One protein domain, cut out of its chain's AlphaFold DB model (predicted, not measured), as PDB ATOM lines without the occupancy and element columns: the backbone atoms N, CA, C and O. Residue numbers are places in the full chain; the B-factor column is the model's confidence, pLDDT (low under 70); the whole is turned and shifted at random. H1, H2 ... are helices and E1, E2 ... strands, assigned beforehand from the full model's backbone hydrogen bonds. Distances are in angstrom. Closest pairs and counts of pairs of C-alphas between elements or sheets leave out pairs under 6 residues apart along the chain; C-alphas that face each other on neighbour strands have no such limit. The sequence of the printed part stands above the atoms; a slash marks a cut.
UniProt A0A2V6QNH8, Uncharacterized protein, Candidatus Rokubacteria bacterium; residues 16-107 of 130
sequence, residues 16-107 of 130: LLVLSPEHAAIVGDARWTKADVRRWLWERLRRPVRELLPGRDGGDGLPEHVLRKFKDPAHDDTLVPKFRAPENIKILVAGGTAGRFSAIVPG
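Overview. This is residues 16 to 107 of the 130 residues of an uncharacterized protein of Candidatus Rokubacteria bacterium (UniProt A0A2V6QNH8). Two lobes make a long, loose shape: at one end a small three-stranded sheet grazed by H1 and H2, at the other a lobe of loops holding the short helices H3 and H4. H2 leads away from the sheet, and residues 68 to 88, with no named element, return to it. The printed part has 92 residues, with four named helices and three named strands in the order E1 H1 H2 H3 H4 E2 E3; the mixed sheet runs E2 E1 E3. The class is mixed, helices and strands, with under half of the residues in named elements. The whole is loose, with a radius of gyration of the C-alphas of 16.8 A, and a rod spanning 50 by 24 by 19 A.

Arrangement. E1, residues 16 to 19, is the inner strand. E3, residues 103 to 106, is antiparallel to it at 177 degrees, with N 18 and O 103 2.8 A apart, within hydrogen-bond range. E2, residues 89 to 93, is parallel to E1 at 33 degrees, with N 17 and O 90 2.8 A apart. H1, residues 21 to 29, only grazes the sheet; its closest C-alpha pair with E2 is Pro 21 and Val 93, 6.2 A. H2, residues 34 to 44, also only grazes it; the closest C-alphas to E2 are Arg 38 and Ile 89, 6.1 A. H3, residues 49 to 52, and H4, residues 64 to 67, are not on the sheet, and are only just apart, closest 8.0 A. E1, the four helices and E2 form a strand-helix-strand unit, two parallel neighbour strands with helices between. Every O i to N i+4 pair is within hydrogen-bond range in H1 and H2; H3 and H4 are too short for one.

Along the chain. E1 begins at C-alpha 16 (15.333, -7.396, 32.173). H1 is 12.1 A long, H2 15.4 A and E2 13.3 A. E3 ends at C-alpha 106 (13.543, -12.371, 35.924).

Size, cuts and confidence. The C-alphas farthest apart, of Lys 71 and Thr 97, are 51.6 A apart. The links H3 to H4 and H4 to E2 are long; residues 47 to 48 pair antiparallel with 79 to 80. The printed part has no cut, and no printed residue is under 70 in pLDDT.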
ATOM      1  N   LEU A  16      14.216  -8.228  32.574       93.75
ATOM      2  CA  LEU A  16      15.333  -7.396  32.173       93.75
ATOM      3  C   LEU A  16      16.398  -8.233  31.470       93.75
ATOM      4  O   LEU A  16      16.979  -9.139  32.056       93.75
ATOM      5  N   LEU A  17      16.662  -7.885  30.217       95.00
ATOM      6  CA  LEU A  17      17.809  -8.325  29.443       95.00
ATOM      7  C   LEU A  17      18.916  -7.271  29.567       95.00
ATOM      8  O   LEU A  17      18.773  -6.139  29.098       95.00
ATOM      9  N   VAL A  18      20.015  -7.655  30.208       95.56
ATOM     10  CA  VAL A  18      21.228  -6.847  30.344       95.56
ATOM     11  C   VAL A  18      22.220  -7.318  29.294       95.56
ATOM     12  O   VAL A  18      22.772  -8.412  29.408       95.56
ATOM     13  N   LEU A  19      22.429  -6.503  28.263       95.69
ATOM     14  CA  LEU A  19      23.437  -6.765  27.241       95.69
ATOM     15  C   LEU A  19      24.796  -6.237  27.703       95.69
ATOM     16  O   LEU A  19      24.881  -5.120  28.220       95.69
ATOM     17  N   SER A  20      25.852  -7.013  27.467       95.69
ATOM     18  CA  SER A  20      27.217  -6.492  27.562       95.69
ATOM     19  C   SER A  20      27.463  -5.448  26.469       95.69
ATOM     20  O   SER A  20      26.805  -5.500  25.418       95.69
ATOM     21  N   PRO A  21      28.424  -4.525  26.665       95.56
ATOM     22  CA  PRO A  21      28.815  -3.567  25.634       95.56
ATOM     23  C   PRO A  21      29.136  -4.229  24.287       95.56
ATOM     24  O   PRO A  21      28.703  -3.743  23.247       95.56
ATOM     25  N   GLU A  22      29.813  -5.379  24.288       94.75
ATOM     26  CA  GLU A  22      30.198  -6.088  23.066       94.75
ATOM     27  C   GLU A  22      28.996  -6.694  22.328       94.75
ATOM     28  O   GLU A  22      28.920  -6.605  21.106       94.75
ATOM     29  N   HIS A  23      28.022  -7.276  23.039       94.62
ATOM     30  CA  HIS A  23      26.799  -7.771  22.396       94.62
ATOM     31  C   HIS A  23      25.934  -6.622  21.879       94.62
ATOM     32  O   HIS A  23      25.354  -6.724  20.799       94.62
ATOM     33  N   ALA A  24      25.867  -5.518  22.625       95.25
ATOM     34  CA  ALA A  24      25.170  -4.320  22.180       95.25
ATOM     35  C   ALA A  24      25.806  -3.728  20.911       95.25
ATOM     36  O   ALA A  24      25.067  -3.310  20.023       95.25
ATOM     37  N   ALA A  25      27.139  -3.746  20.798       94.56
ATOM     38  CA  ALA A  25      27.855  -3.318  19.598       94.56
ATOM     39  C   ALA A  25      27.506  -4.192  18.387       94.56
ATOM     40  O   ALA A  25      27.084  -3.656  17.374       94.56
ATOM     41  N   ILE A  26      27.539  -5.526  18.518       95.31
ATOM     42  CA  ILE A  26      27.154  -6.451  17.432       95.31
ATOM     43  C   ILE A  26      25.724  -6.174  16.936       95.31
ATOM     44  O   ILE A  26      25.468  -6.118  15.734       95.31
ATOM     45  N   VAL A  27      24.782  -5.988  17.864       96.00
ATOM     46  CA  VAL A  27      23.384  -5.662  17.541       96.00
ATOM     47  C   VAL A  27      23.286  -4.290  16.857       96.00
ATOM     48  O   VAL A  27      22.545  -4.135  15.884       96.00
ATOM     49  N   GLY A  28      24.045  -3.302  17.337       96.44
ATOM     50  CA  GLY A  28      24.105  -1.954  16.771       96.44
ATOM     51  C   GLY A  28      24.718  -1.906  15.369       96.44
ATOM     52  O   GLY A  28      24.158  -1.252  14.491       96.44
ATOM     53  N   ASP A  29      25.798  -2.648  15.129       97.81
ATOM     54  CA  ASP A  29      26.475  -2.764  13.830       97.81
ATOM     55  C   ASP A  29      25.565  -3.420  12.785       97.81
ATOM     56  O   ASP A  29      25.536  -3.015  11.621       97.81
ATOM     57  N   ALA A  30      24.729  -4.369  13.220       97.56
ATOM     58  CA  ALA A  30      23.660  -4.947  12.411       97.56
ATOM     59  C   ALA A  30      22.471  -3.988  12.179       97.56
ATOM     60  O   ALA A  30      21.517  -4.353  11.491       97.56
ATOM     61  N   ARG A  31      22.516  -2.766  12.729       97.81
ATOM     62  CA  ARG A  31      21.480  -1.718  12.661       97.81
ATOM     63  C   ARG A  31      20.157  -2.086  13.331       97.81
ATOM     64  O   ARG A  31      19.109  -1.561  12.958       97.81
ATOM     65  N   TRP A  32      20.185  -2.962  14.332       97.75
ATOM     66  CA  TRP A  32      18.979  -3.324  15.070       97.75
ATOM     67  C   TRP A  32      18.660  -2.288  16.139       97.75
ATOM     68  O   TRP A  32      19.488  -1.938  16.981       97.75
ATOM     69  N   THR A  33      17.410  -1.842  16.162       96.38
ATOM     70  CA  THR A  33      16.897  -1.030  17.261       96.38
ATOM     71  C   THR A  33      16.501  -1.915  18.447       96.38
ATOM     72  O   THR A  33      16.261  -3.118  18.321       96.38
ATOM     73  N   LYS A  34      16.322  -1.310  19.630       94.88
ATOM     74  CA  LYS A  34      15.733  -2.017  20.787       94.88
ATOM     75  C   LYS A  34      14.354  -2.607  20.463       94.88
ATOM     76  O   LYS A  34      14.005  -3.646  21.015       94.88
ATOM     77  N   ALA A  35      13.562  -1.946  19.617       96.25
ATOM     78  CA  ALA A  35      12.248  -2.444  19.214       96.25
ATOM     79  C   ALA A  35      12.369  -3.710  18.353       96.25
ATOM     80  O   ALA A  35      11.617  -4.659  18.572       96.25
ATOM     81  N   ASP A  36      13.359  -3.763  17.458       97.44
ATOM     82  CA  ASP A  36      13.622  -4.940  16.624       97.44
ATOM     83  C   ASP A  36      14.041  -6.139  17.471       97.44
ATOM     84  O   ASP A  36      13.459  -7.212  17.338       97.44
ATOM     85  N   VAL A  37      14.962  -5.936  18.424       96.62
ATOM     86  CA  VAL A  37      15.382  -6.988  19.367       96.62
ATOM     87  C   VAL A  37      14.185  -7.538  20.147       96.62
ATOM     88  O   VAL A  37      14.011  -8.754  20.240       96.62
ATOM     89  N   ARG A  38      13.328  -6.660  20.693       96.31
ATOM     90  CA  ARG A  38      12.127  -7.078  21.439       96.31
ATOM     91  C   ARG A  38      11.173  -7.883  20.573       96.31
ATOM     92  O   ARG A  38      10.733  -8.948  21.000       96.31
ATOM     93  N   ARG A  39      10.852  -7.375  19.380       97.06
ATOM     94  CA  ARG A  39       9.932  -8.029  18.445       97.06
ATOM     95  C   ARG A  39      10.461  -9.403  18.053       97.06
ATOM     96  O   ARG A  39       9.749 -10.389  18.219       97.06
ATOM     97  N   TRP A  40      11.731  -9.473  17.657       97.12
ATOM     98  CA  TRP A  40      12.375 -10.716  17.251       97.12
ATOM     99  C   TRP A  40      12.377 -11.762  18.372       97.12
ATOM    100  O   TRP A  40      11.966 -12.902  18.158       97.12
ATOM    101  N   LEU A  41      12.761 -11.377  19.595       95.75
ATOM    102  CA  LEU A  41      12.723 -12.284  20.748       95.75
ATOM    103  C   LEU A  41      11.293 -12.735  21.061       95.75
ATOM    104  O   LEU A  41      11.049 -13.918  21.296       95.75
ATOM    105  N   TRP A  42      10.334 -11.811  21.059       95.81
ATOM    106  CA  TRP A  42       8.942 -12.116  21.376       95.81
ATOM    107  C   TRP A  42       8.300 -13.074  20.364       95.81
ATOM    108  O   TRP A  42       7.564 -13.982  20.752       95.81
ATOM    109  N   GLU A  43       8.613 -12.914  19.079       96.62
ATOM    110  CA  GLU A  43       8.201 -13.819  18.005       96.62
ATOM    111  C   GLU A  43       8.884 -15.185  18.118       96.62
ATOM    112  O   GLU A  43       8.219 -16.220  18.052       96.62
ATOM    113  N   ARG A  44      10.198 -15.207  18.362       95.88
ATOM    114  CA  ARG A  44      10.991 -16.444  18.395       95.88
ATOM    115  C   ARG A  44      10.702 -17.328  19.608       95.88
ATOM    116  O   ARG A  44      10.889 -18.541  19.534       95.88
ATOM    117  N   LEU A  45      10.254 -16.740  20.717       94.88
ATOM    118  CA  LEU A  45       9.998 -17.439  21.983       94.88
ATOM    119  C   LEU A  45       8.566 -17.987  22.117       94.88
ATOM    120  O   LEU A  45       8.167 -18.453  23.195       94.88
ATOM    121  N   ARG A  46       7.779 -17.953  21.039       94.94
ATOM    122  CA  ARG A  46       6.463 -18.594  21.002       94.94
ATOM    123  C   ARG A  46       6.597 -20.110  20.913       94.94
ATOM    124  O   ARG A  46       7.551 -20.626  20.336       94.94
ATOM    125  N   ARG A  47       5.651 -20.829  21.518       95.19
ATOM    126  CA  ARG A  47       5.594 -22.299  21.482       95.19
ATOM    127  C   ARG A  47       4.163 -22.762  21.223       95.19
ATOM    128  O   ARG A  47       3.260 -22.103  21.739       95.19
ATOM    129  N   PRO A  48       3.956 -23.840  20.457       95.88
ATOM    130  CA  PRO A  48       2.624 -24.375  20.210       95.88
ATOM    131  C   PRO A  48       2.032 -24.973  21.491       95.88
ATOM    132  O   PRO A  48       2.776 -25.448  22.351       95.88
ATOM    133  N   VAL A  49       0.704 -24.969  21.622       96.12
ATOM    134  CA  VAL A  49      -0.007 -25.485  22.808       96.12
ATOM    135  C   VAL A  49       0.382 -26.928  23.126       96.12
ATOM    136  O   VAL A  49       0.638 -27.234  24.292       96.12
ATOM    137  N   ARG A  50       0.545 -27.779  22.107       94.88
ATOM    138  CA  ARG A  50       0.976 -29.180  22.270       94.88
ATOM    139  C   ARG A  50       2.302 -29.366  23.023       94.88
ATOM    140  O   ARG A  50       2.507 -30.386  23.675       94.88
ATOM    141  N   GLU A  51       3.203 -28.381  22.976       93.81
ATOM    142  CA  GLU A  51       4.486 -28.405  23.703       93.81
ATOM    143  C   GLU A  51       4.347 -27.940  25.164       93.81
ATOM    144  O   GLU A  51       5.270 -28.088  25.966       93.81
ATOM    145  N   LEU A  52       3.198 -27.377  25.534       94.12
ATOM    146  CA  LEU A  52       2.969 -26.690  26.804       94.12
ATOM    147  C   LEU A  52       2.052 -27.459  27.751       94.12
ATOM    148  O   LEU A  52       1.547 -26.885  28.714       94.12
ATOM    149  N   LEU A  53       1.851 -28.749  27.502       93.12
ATOM    150  CA  LEU A  53       1.103 -29.617  28.400       93.12
ATOM    151  C   LEU A  53       1.878 -29.841  29.716       93.12
ATOM    152  O   LEU A  53       3.083 -30.110  29.656       93.12
ATOM    153  N   PRO A  54       1.214 -29.750  30.884       91.50
ATOM    154  CA  PRO A  54       1.813 -30.054  32.180       91.50
ATOM    155  C   PRO A  54       2.375 -31.477  32.230       91.50
ATOM    156  O   PRO A  54       1.763 -32.411  31.711       91.50
ATOM    157  N   GLY A  55       3.539 -31.660  32.855       85.56
ATOM    158  CA  GLY A  55       4.133 -32.980  33.117       85.56
ATOM    159  C   GLY A  55       4.732 -33.703  31.901       85.56
ATOM    160  O   GLY A  55       5.660 -34.492  32.064       85.56
ATOM    161  N   ARG A  56       4.289 -33.403  30.676       82.56
ATOM    162  CA  ARG A  56       4.951 -33.861  29.444       82.56
ATOM    163  C   ARG A  56       6.317 -33.188  29.350       82.56
ATOM    164  O   ARG A  56       6.364 -31.972  29.449       82.56
ATOM    165  N   ASP A  57       7.414 -33.919  29.169       81.75
ATOM    166  CA  ASP A  57       8.786 -33.370  29.077       81.75
ATOM    167  C   ASP A  57       9.190 -32.415  30.231       81.75
ATOM    168  O   ASP A  57      10.068 -31.566  30.068       81.75
ATOM    169  N   GLY A  58       8.532 -32.528  31.393       81.19
ATOM    170  CA  GLY A  58       8.754 -31.684  32.570       81.19
ATOM    171  C   GLY A  58       8.092 -30.293  32.539       81.19
ATOM    172  O   GLY A  58       7.692 -29.763  31.500       81.19
ATOM    173  N   GLY A  59       8.002 -29.681  33.725       81.50
ATOM    174  CA  GLY A  59       7.470 -28.331  33.943       81.50
ATOM    175  C   GLY A  59       5.943 -28.234  34.067       81.50
ATOM    176  O   GLY A  59       5.199 -29.122  33.652       81.50
ATOM    177  N   ASP A  60       5.485 -27.107  34.622       84.44
ATOM    178  CA  ASP A  60       4.068 -26.868  34.949       84.44
ATOM    179  C   ASP A  60       3.185 -26.620  33.717       84.44
ATOM    180  O   ASP A  60       1.971 -26.783  33.785       84.44
ATOM    181  N   GLY A  61       3.776 -26.237  32.580       89.50
ATOM    182  CA  GLY A  61       3.030 -25.998  31.345       89.50
ATOM    183  C   GLY A  61       2.050 -24.819  31.424       89.50
ATOM    184  O   GLY A  61       2.226 -23.870  32.193       89.50
ATOM    185  N   LEU A  62       1.025 -24.862  30.572       91.19
ATOM    186  CA  LEU A  62      -0.124 -23.970  30.659       91.19
ATOM    187  C   LEU A  62      -1.070 -24.431  31.775       91.19
ATOM    188  O   LEU A  62      -1.337 -25.626  31.890       91.19
ATOM    189  N   PRO A  63      -1.650 -23.496  32.551       90.06
ATOM    190  CA  PRO A  63      -2.667 -23.834  33.535       90.06
ATOM    191  C   PRO A  63      -3.876 -24.528  32.899       90.06
ATOM    192  O   PRO A  63      -4.325 -24.143  31.819       90.06
ATOM    193  N   GLU A  64      -4.482 -25.456  33.634       90.69
ATOM    194  CA  GLU A  64      -5.656 -26.232  33.207       90.69
ATOM    195  C   GLU A  64      -6.797 -25.355  32.652       90.69
ATOM    196  O   GLU A  64      -7.355 -25.618  31.590       90.69
ATOM    197  N   HIS A  65      -7.102 -24.232  33.310       90.50
ATOM    198  CA  HIS A  65      -8.148 -23.308  32.853       90.50
ATOM    199  C   HIS A  65      -7.838 -22.625  31.504       90.50
ATOM    200  O   HIS A  65      -8.749 -22.137  30.837       90.50
ATOM    201  N   VAL A  66      -6.562 -22.548  31.107       91.81
ATOM    202  CA  VAL A  66      -6.140 -22.058  29.787       91.81
ATOM    203  C   VAL A  66      -6.255 -23.178  28.760       91.81
ATOM    204  O   VAL A  66      -6.767 -22.934  27.673       91.81
ATOM    205  N   LEU A  67      -5.839 -24.399  29.113       93.50
ATOM    206  CA  LEU A  67      -5.915 -25.572  28.236       93.50
ATOM    207  C   LEU A  67      -7.350 -25.895  27.810       93.50
ATOM    208  O   LEU A  67      -7.580 -26.190  26.645       93.50
ATOM    209  N   ARG A  68      -8.329 -25.722  28.708       94.06
ATOM    210  CA  ARG A  68      -9.766 -25.902  28.412       94.06
ATOM    211  C   ARG A  68     -10.314 -25.007  27.296       94.06
ATOM    212  O   ARG A  68     -11.429 -25.231  26.837       94.06
ATOM    213  N   LYS A  69      -9.569 -23.980  26.875       94.31
ATOM    214  CA  LYS A  69      -9.938 -23.120  25.740       94.31
ATOM    215  C   LYS A  69      -9.635 -23.764  24.384       94.31
ATOM    216  O   LYS A  69     -10.121 -23.266  23.374       94.31
ATOM    217  N   PHE A  70      -8.846 -24.836  24.359       95.19
ATOM    218  CA  PHE A  70      -8.476 -25.564  23.150       95.19
ATOM    219  C   PHE A  70      -9.229 -26.895  23.109       95.19
ATOM    220  O   PHE A  70      -9.315 -27.599  24.113       95.19
ATOM    221  N   LYS A  71      -9.787 -27.238  21.942       94.38
ATOM    222  CA  LYS A  71     -10.587 -28.462  21.762       94.38
ATOM    223  C   LYS A  71      -9.740 -29.730  21.911       94.38
ATOM    224  O   LYS A  71     -10.212 -30.704  22.485       94.38
ATOM    225  N   ASP A  72      -8.515 -29.698  21.392       95.88
ATOM    226  CA  ASP A  72      -7.543 -30.791  21.480       95.88
ATOM    227  C   ASP A  72      -6.133 -30.230  21.734       95.88
ATOM    228  O   ASP A  72      -5.346 -30.067  20.799       95.88
ATOM    229  N   PRO A  73      -5.789 -29.909  22.997       94.50
ATOM    230  CA  PRO A  73      -4.497 -29.319  23.335       94.50
ATOM    231  C   PRO A  73      -3.283 -30.158  22.909       94.50
ATOM    232  O   PRO A  73      -2.201 -29.607  22.730       94.50
ATOM    233  N   ALA A  74      -3.430 -31.481  22.760       94.06
ATOM    234  CA  ALA A  74      -2.325 -32.378  22.423       94.06
ATOM    235  C   ALA A  74      -1.890 -32.290  20.954       94.06
ATOM    236  O   ALA A  74      -0.753 -32.647  20.641       94.06
ATOM    237  N   HIS A  75      -2.753 -31.764  20.085       95.81
ATOM    238  CA  HIS A  75      -2.498 -31.602  18.652       95.81
ATOM    239  C   HIS A  75      -2.681 -30.149  18.188       95.81
ATOM    240  O   HIS A  75      -2.831 -29.890  16.996       95.81
ATOM    241  N   ASP A  76      -2.681 -29.195  19.123       96.62
ATOM    242  CA  ASP A  76      -2.915 -27.785  18.829       96.62
ATOM    243  C   ASP A  76      -1.600 -27.023  18.577       96.62
ATOM    244  O   ASP A  76      -0.678 -26.984  19.408       96.62
ATOM    245  N   ASP A  77      -1.535 -26.393  17.403       97.19
ATOM    246  CA  ASP A  77      -0.372 -25.674  16.879       97.19
ATOM    247  C   ASP A  77      -0.398 -24.170  17.192       97.19
ATOM    248  O   ASP A  77       0.522 -23.436  16.817       97.19
ATOM    249  N   THR A  78      -1.418 -23.691  17.908       96.69
ATOM    250  CA  THR A  78      -1.565 -22.280  18.263       96.69
ATOM    251  C   THR A  78      -0.356 -21.808  19.058       96.69
ATOM    252  O   THR A  78      -0.009 -22.341  20.113       96.69
ATOM    253  N   LEU A  79       0.299 -20.763  18.556       95.69
ATOM    254  CA  LEU A  79       1.525 -20.244  19.141       95.69
ATOM    255  C   LEU A  79       1.241 -19.357  20.355       95.69
ATOM    256  O   LEU A  79       0.709 -18.254  20.232       95.69
ATOM    257  N   VAL A  80       1.692 -19.797  21.528       95.19
ATOM    258  CA  VAL A  80       1.577 -19.049  22.783       95.19
ATOM    259  C   VAL A  80       2.882 -18.306  23.093       95.19
ATOM    260  O   VAL A  80       3.948 -18.935  23.196       95.19
ATOM    261  N   PRO A  81       2.841 -16.972  23.271       94.25
ATOM    262  CA  PRO A  81       4.030 -16.179  23.546       94.25
ATOM    263  C   PRO A  81       4.555 -16.373  24.973       94.25
ATOM    264  O   PRO A  81       3.806 -16.564  25.932       94.25
ATOM    265  N   LYS A  82       5.885 -16.295  25.116       92.31
ATOM    266  CA  LYS A  82       6.579 -16.348  26.414       92.31
ATOM    267  C   LYS A  82       6.197 -15.166  27.308       92.31
ATOM    268  O   LYS A  82       5.851 -15.371  28.469       92.31
ATOM    269  N   PHE A  83       6.240 -13.956  26.754       91.94
ATOM    270  CA  PHE A  83       5.901 -12.703  27.431       91.94
ATOM    271  C   PHE A  83       4.540 -12.192  26.963       91.94
ATOM    272  O   PHE A  83       4.143 -12.460  25.828       91.94
ATOM    273  N   ARG A  84       3.831 -11.438  27.808       90.88
ATOM    274  CA  ARG A  84       2.507 -10.895  27.444       90.88
ATOM    275  C   ARG A  84       2.572  -9.936  26.253       90.88
ATOM    276  O   ARG A  84       1.683  -9.982  25.411       90.88
ATOM    277  N   ALA A  85       3.632  -9.140  26.164       92.56
ATOM    278  CA  ALA A  85       3.913  -8.257  25.040       92.56
ATOM    279  C   ALA A  85       5.437  -8.090  24.841       92.56
ATOM    280  O   ALA A  85       6.200  -8.340  25.785       92.56
ATOM    281  N   PRO A  86       5.912  -7.660  23.656       95.06
ATOM    282  CA  PRO A  86       7.328  -7.356  23.425       95.06
ATOM    283  C   PRO A  86       7.908  -6.355  24.437       95.06
ATOM    284  O   PRO A  86       9.067  -6.460  24.835       95.06
ATOM    285  N   GLU A  87       7.097  -5.406  24.907       93.12
ATOM    286  CA  GLU A  87       7.475  -4.336  25.838       93.12
ATOM    287  C   GLU A  87       7.793  -4.856  27.241       93.12
ATOM    288  O   GLU A  87       8.428  -4.147  28.029       93.12
ATOM    289  N   ASN A  88       7.383  -6.084  27.566       92.69
ATOM    290  CA  ASN A  88       7.786  -6.739  28.805       92.69
ATOM    291  C   ASN A  88       9.266  -7.153  28.785       92.69
ATOM    292  O   ASN A  88       9.847  -7.374  29.840       92.69
ATOM    293  N   ILE A  89       9.916  -7.181  27.619       94.00
ATOM    294  CA  ILE A  89      11.364  -7.371  27.510       94.00
ATOM    295  C   ILE A  89      12.042  -6.000  27.665       94.00
ATOM    296  O   ILE A  89      12.131  -5.186  26.736       94.00
ATOM    297  N   LYS A  90      12.518  -5.712  28.873       93.94
ATOM    298  CA  LYS A  90      13.271  -4.496  29.194       93.94
ATOM    299  C   LYS A  90      14.726  -4.716  28.803       93.94
ATOM    300  O   LYS A  90      15.271  -5.776  29.072       93.94
ATOM    301  N   ILE A  91      15.351  -3.738  28.149       95.62
ATOM    302  CA  ILE A  91      16.715  -3.875  27.619       95.62
ATOM    303  C   ILE A  91      17.564  -2.713  28.117       95.62
ATOM    304  O   ILE A  91      17.226  -1.548  27.858       95.62
ATOM    305  N   LEU A  92      18.681  -3.036  28.766       95.06
ATOM    306  CA  LEU A  92      19.740  -2.088  29.110       95.06
ATOM    307  C   LEU A  92      21.106  -2.640  28.690       95.06
ATOM    308  O   LEU A  92      21.253  -3.844  28.483       95.06
ATOM    309  N   VAL A  93      22.089  -1.750  28.581       95.06
ATOM    310  CA  VAL A  93      23.496  -2.112  28.372       95.06
ATOM    311  C   VAL A  93      24.257  -1.770  29.646       95.06
ATOM    312  O   VAL A  93      24.134  -0.647  30.134       95.06
ATOM    313  N   ALA A  94      24.984  -2.734  30.204       94.19
ATOM    314  CA  ALA A  94      25.813  -2.545  31.393       94.19
ATOM    315  C   ALA A  94      26.923  -3.599  31.455       94.19
ATOM    316  O   ALA A  94      26.878  -4.607  30.752       94.19
ATOM    317  N   GLY A  95      27.895  -3.371  32.338       91.31
ATOM    318  CA  GLY A  95      29.065  -4.230  32.515       91.31
ATOM    319  C   GLY A  95      30.350  -3.575  32.014       91.31
ATOM    320  O   GLY A  95      30.349  -2.422  31.582       91.31
ATOM    321  N   GLY A  96      31.454  -4.311  32.121       86.62
ATOM    322  CA  GLY A  96      32.755  -3.902  31.596       86.62
ATOM    323  C   GLY A  96      32.956  -4.331  30.144       86.62
ATOM    324  O   GLY A  96      32.179  -5.107  29.599       86.62
ATOM    325  N   THR A  97      34.040  -3.857  29.535       82.94
ATOM    326  CA  THR A  97      34.462  -4.200  28.163       82.94
ATOM    327  C   THR A  97      35.195  -5.542  28.061       82.94
ATOM    328  O   THR A  97      35.779  -5.856  27.025       82.94
ATOM    329  N   ALA A  98      35.228  -6.306  29.154       77.75
ATOM    330  CA  ALA A  98      35.896  -7.590  29.247       77.75
ATOM    331  C   ALA A  98      34.910  -8.640  29.770       77.75
ATOM    332  O   ALA A  98      34.298  -8.463  30.823       77.75
ATOM    333  N   GLY A  99      34.779  -9.747  29.036       74.56
ATOM    334  CA  GLY A  99      34.046 -10.942  29.463       74.56
ATOM    335  C   GLY A  99      32.876 -11.351  28.566       74.56
ATOM    336  O   GLY A  99      32.500 -12.513  28.605       74.56
ATOM    337  N   ARG A 100      32.324 -10.466  27.719       83.06
ATOM    338  CA  ARG A 100      31.201 -10.786  26.800       83.06
ATOM    339  C   ARG A 100      30.038 -11.562  27.451       83.06
ATOM    340  O   ARG A 100      29.398 -12.399  26.816       83.06
ATOM    341  N   PHE A 101      29.734 -11.274  28.714       90.81
ATOM    342  CA  PHE A 101      28.629 -11.911  29.430       90.81
ATOM    343  C   PHE A 101      27.407 -10.999  29.461       90.81
ATOM    344  O   PHE A 101      27.487  -9.836  29.840       90.81
ATOM    345  N   SER A 102      26.255 -11.540  29.077       93.81
ATOM    346  CA  SER A 102      24.955 -10.884  29.238       93.81
ATOM    347  C   SER A 102      24.132 -11.614  30.285       93.81
ATOM    348  O   SER A 102      24.329 -12.807  30.513       93.81
ATOM    349  N   ALA A 103      23.211 -10.898  30.916       93.44
ATOM    350  CA  ALA A 103      22.405 -11.430  32.002       93.44
ATOM    351  C   ALA A 103      20.913 -11.262  31.724       93.44
ATOM    352  O   ALA A 103      20.472 -10.317  31.064       93.44
ATOM    353  N   ILE A 104      20.129 -12.185  32.272       92.69
ATOM    354  CA  ILE A 104      18.673 -12.102  32.300       92.69
ATOM    355  C   ILE A 104      18.267 -12.029  33.763       92.69
ATOM    356  O   ILE A 104      18.544 -12.943  34.534       92.69
ATOM    357  N   VAL A 105      17.591 -10.947  34.135       91.12
ATOM    358  CA  VAL A 105      17.009 -10.789  35.465       91.12
ATOM    359  C   VAL A 105      15.503 -11.031  35.342       91.12
ATOM    360  O   VAL A 105      14.809 -10.261  34.659       91.12
ATOM    361  N   PRO A 106      14.973 -12.114  35.940       86.12
ATOM    362  CA  PRO A 106      13.543 -12.371  35.924       86.12
ATOM    363  C   PRO A 106      12.831 -11.271  36.711       86.12
ATOM    364  O   PRO A 106      13.218 -10.960  37.834       86.12
ATOM    365  N   GLY A 107      11.788 -10.674  36.136       79.69
ATOM    366  CA  GLY A 107      10.887  -9.836  36.917       79.69
ATOM    367  C   GLY A 107       9.712 -10.630  37.472       79.69
ATOM    368  O   GLY A 107       9.628 -11.856  37.352       79.69
TER     369      GLY A 107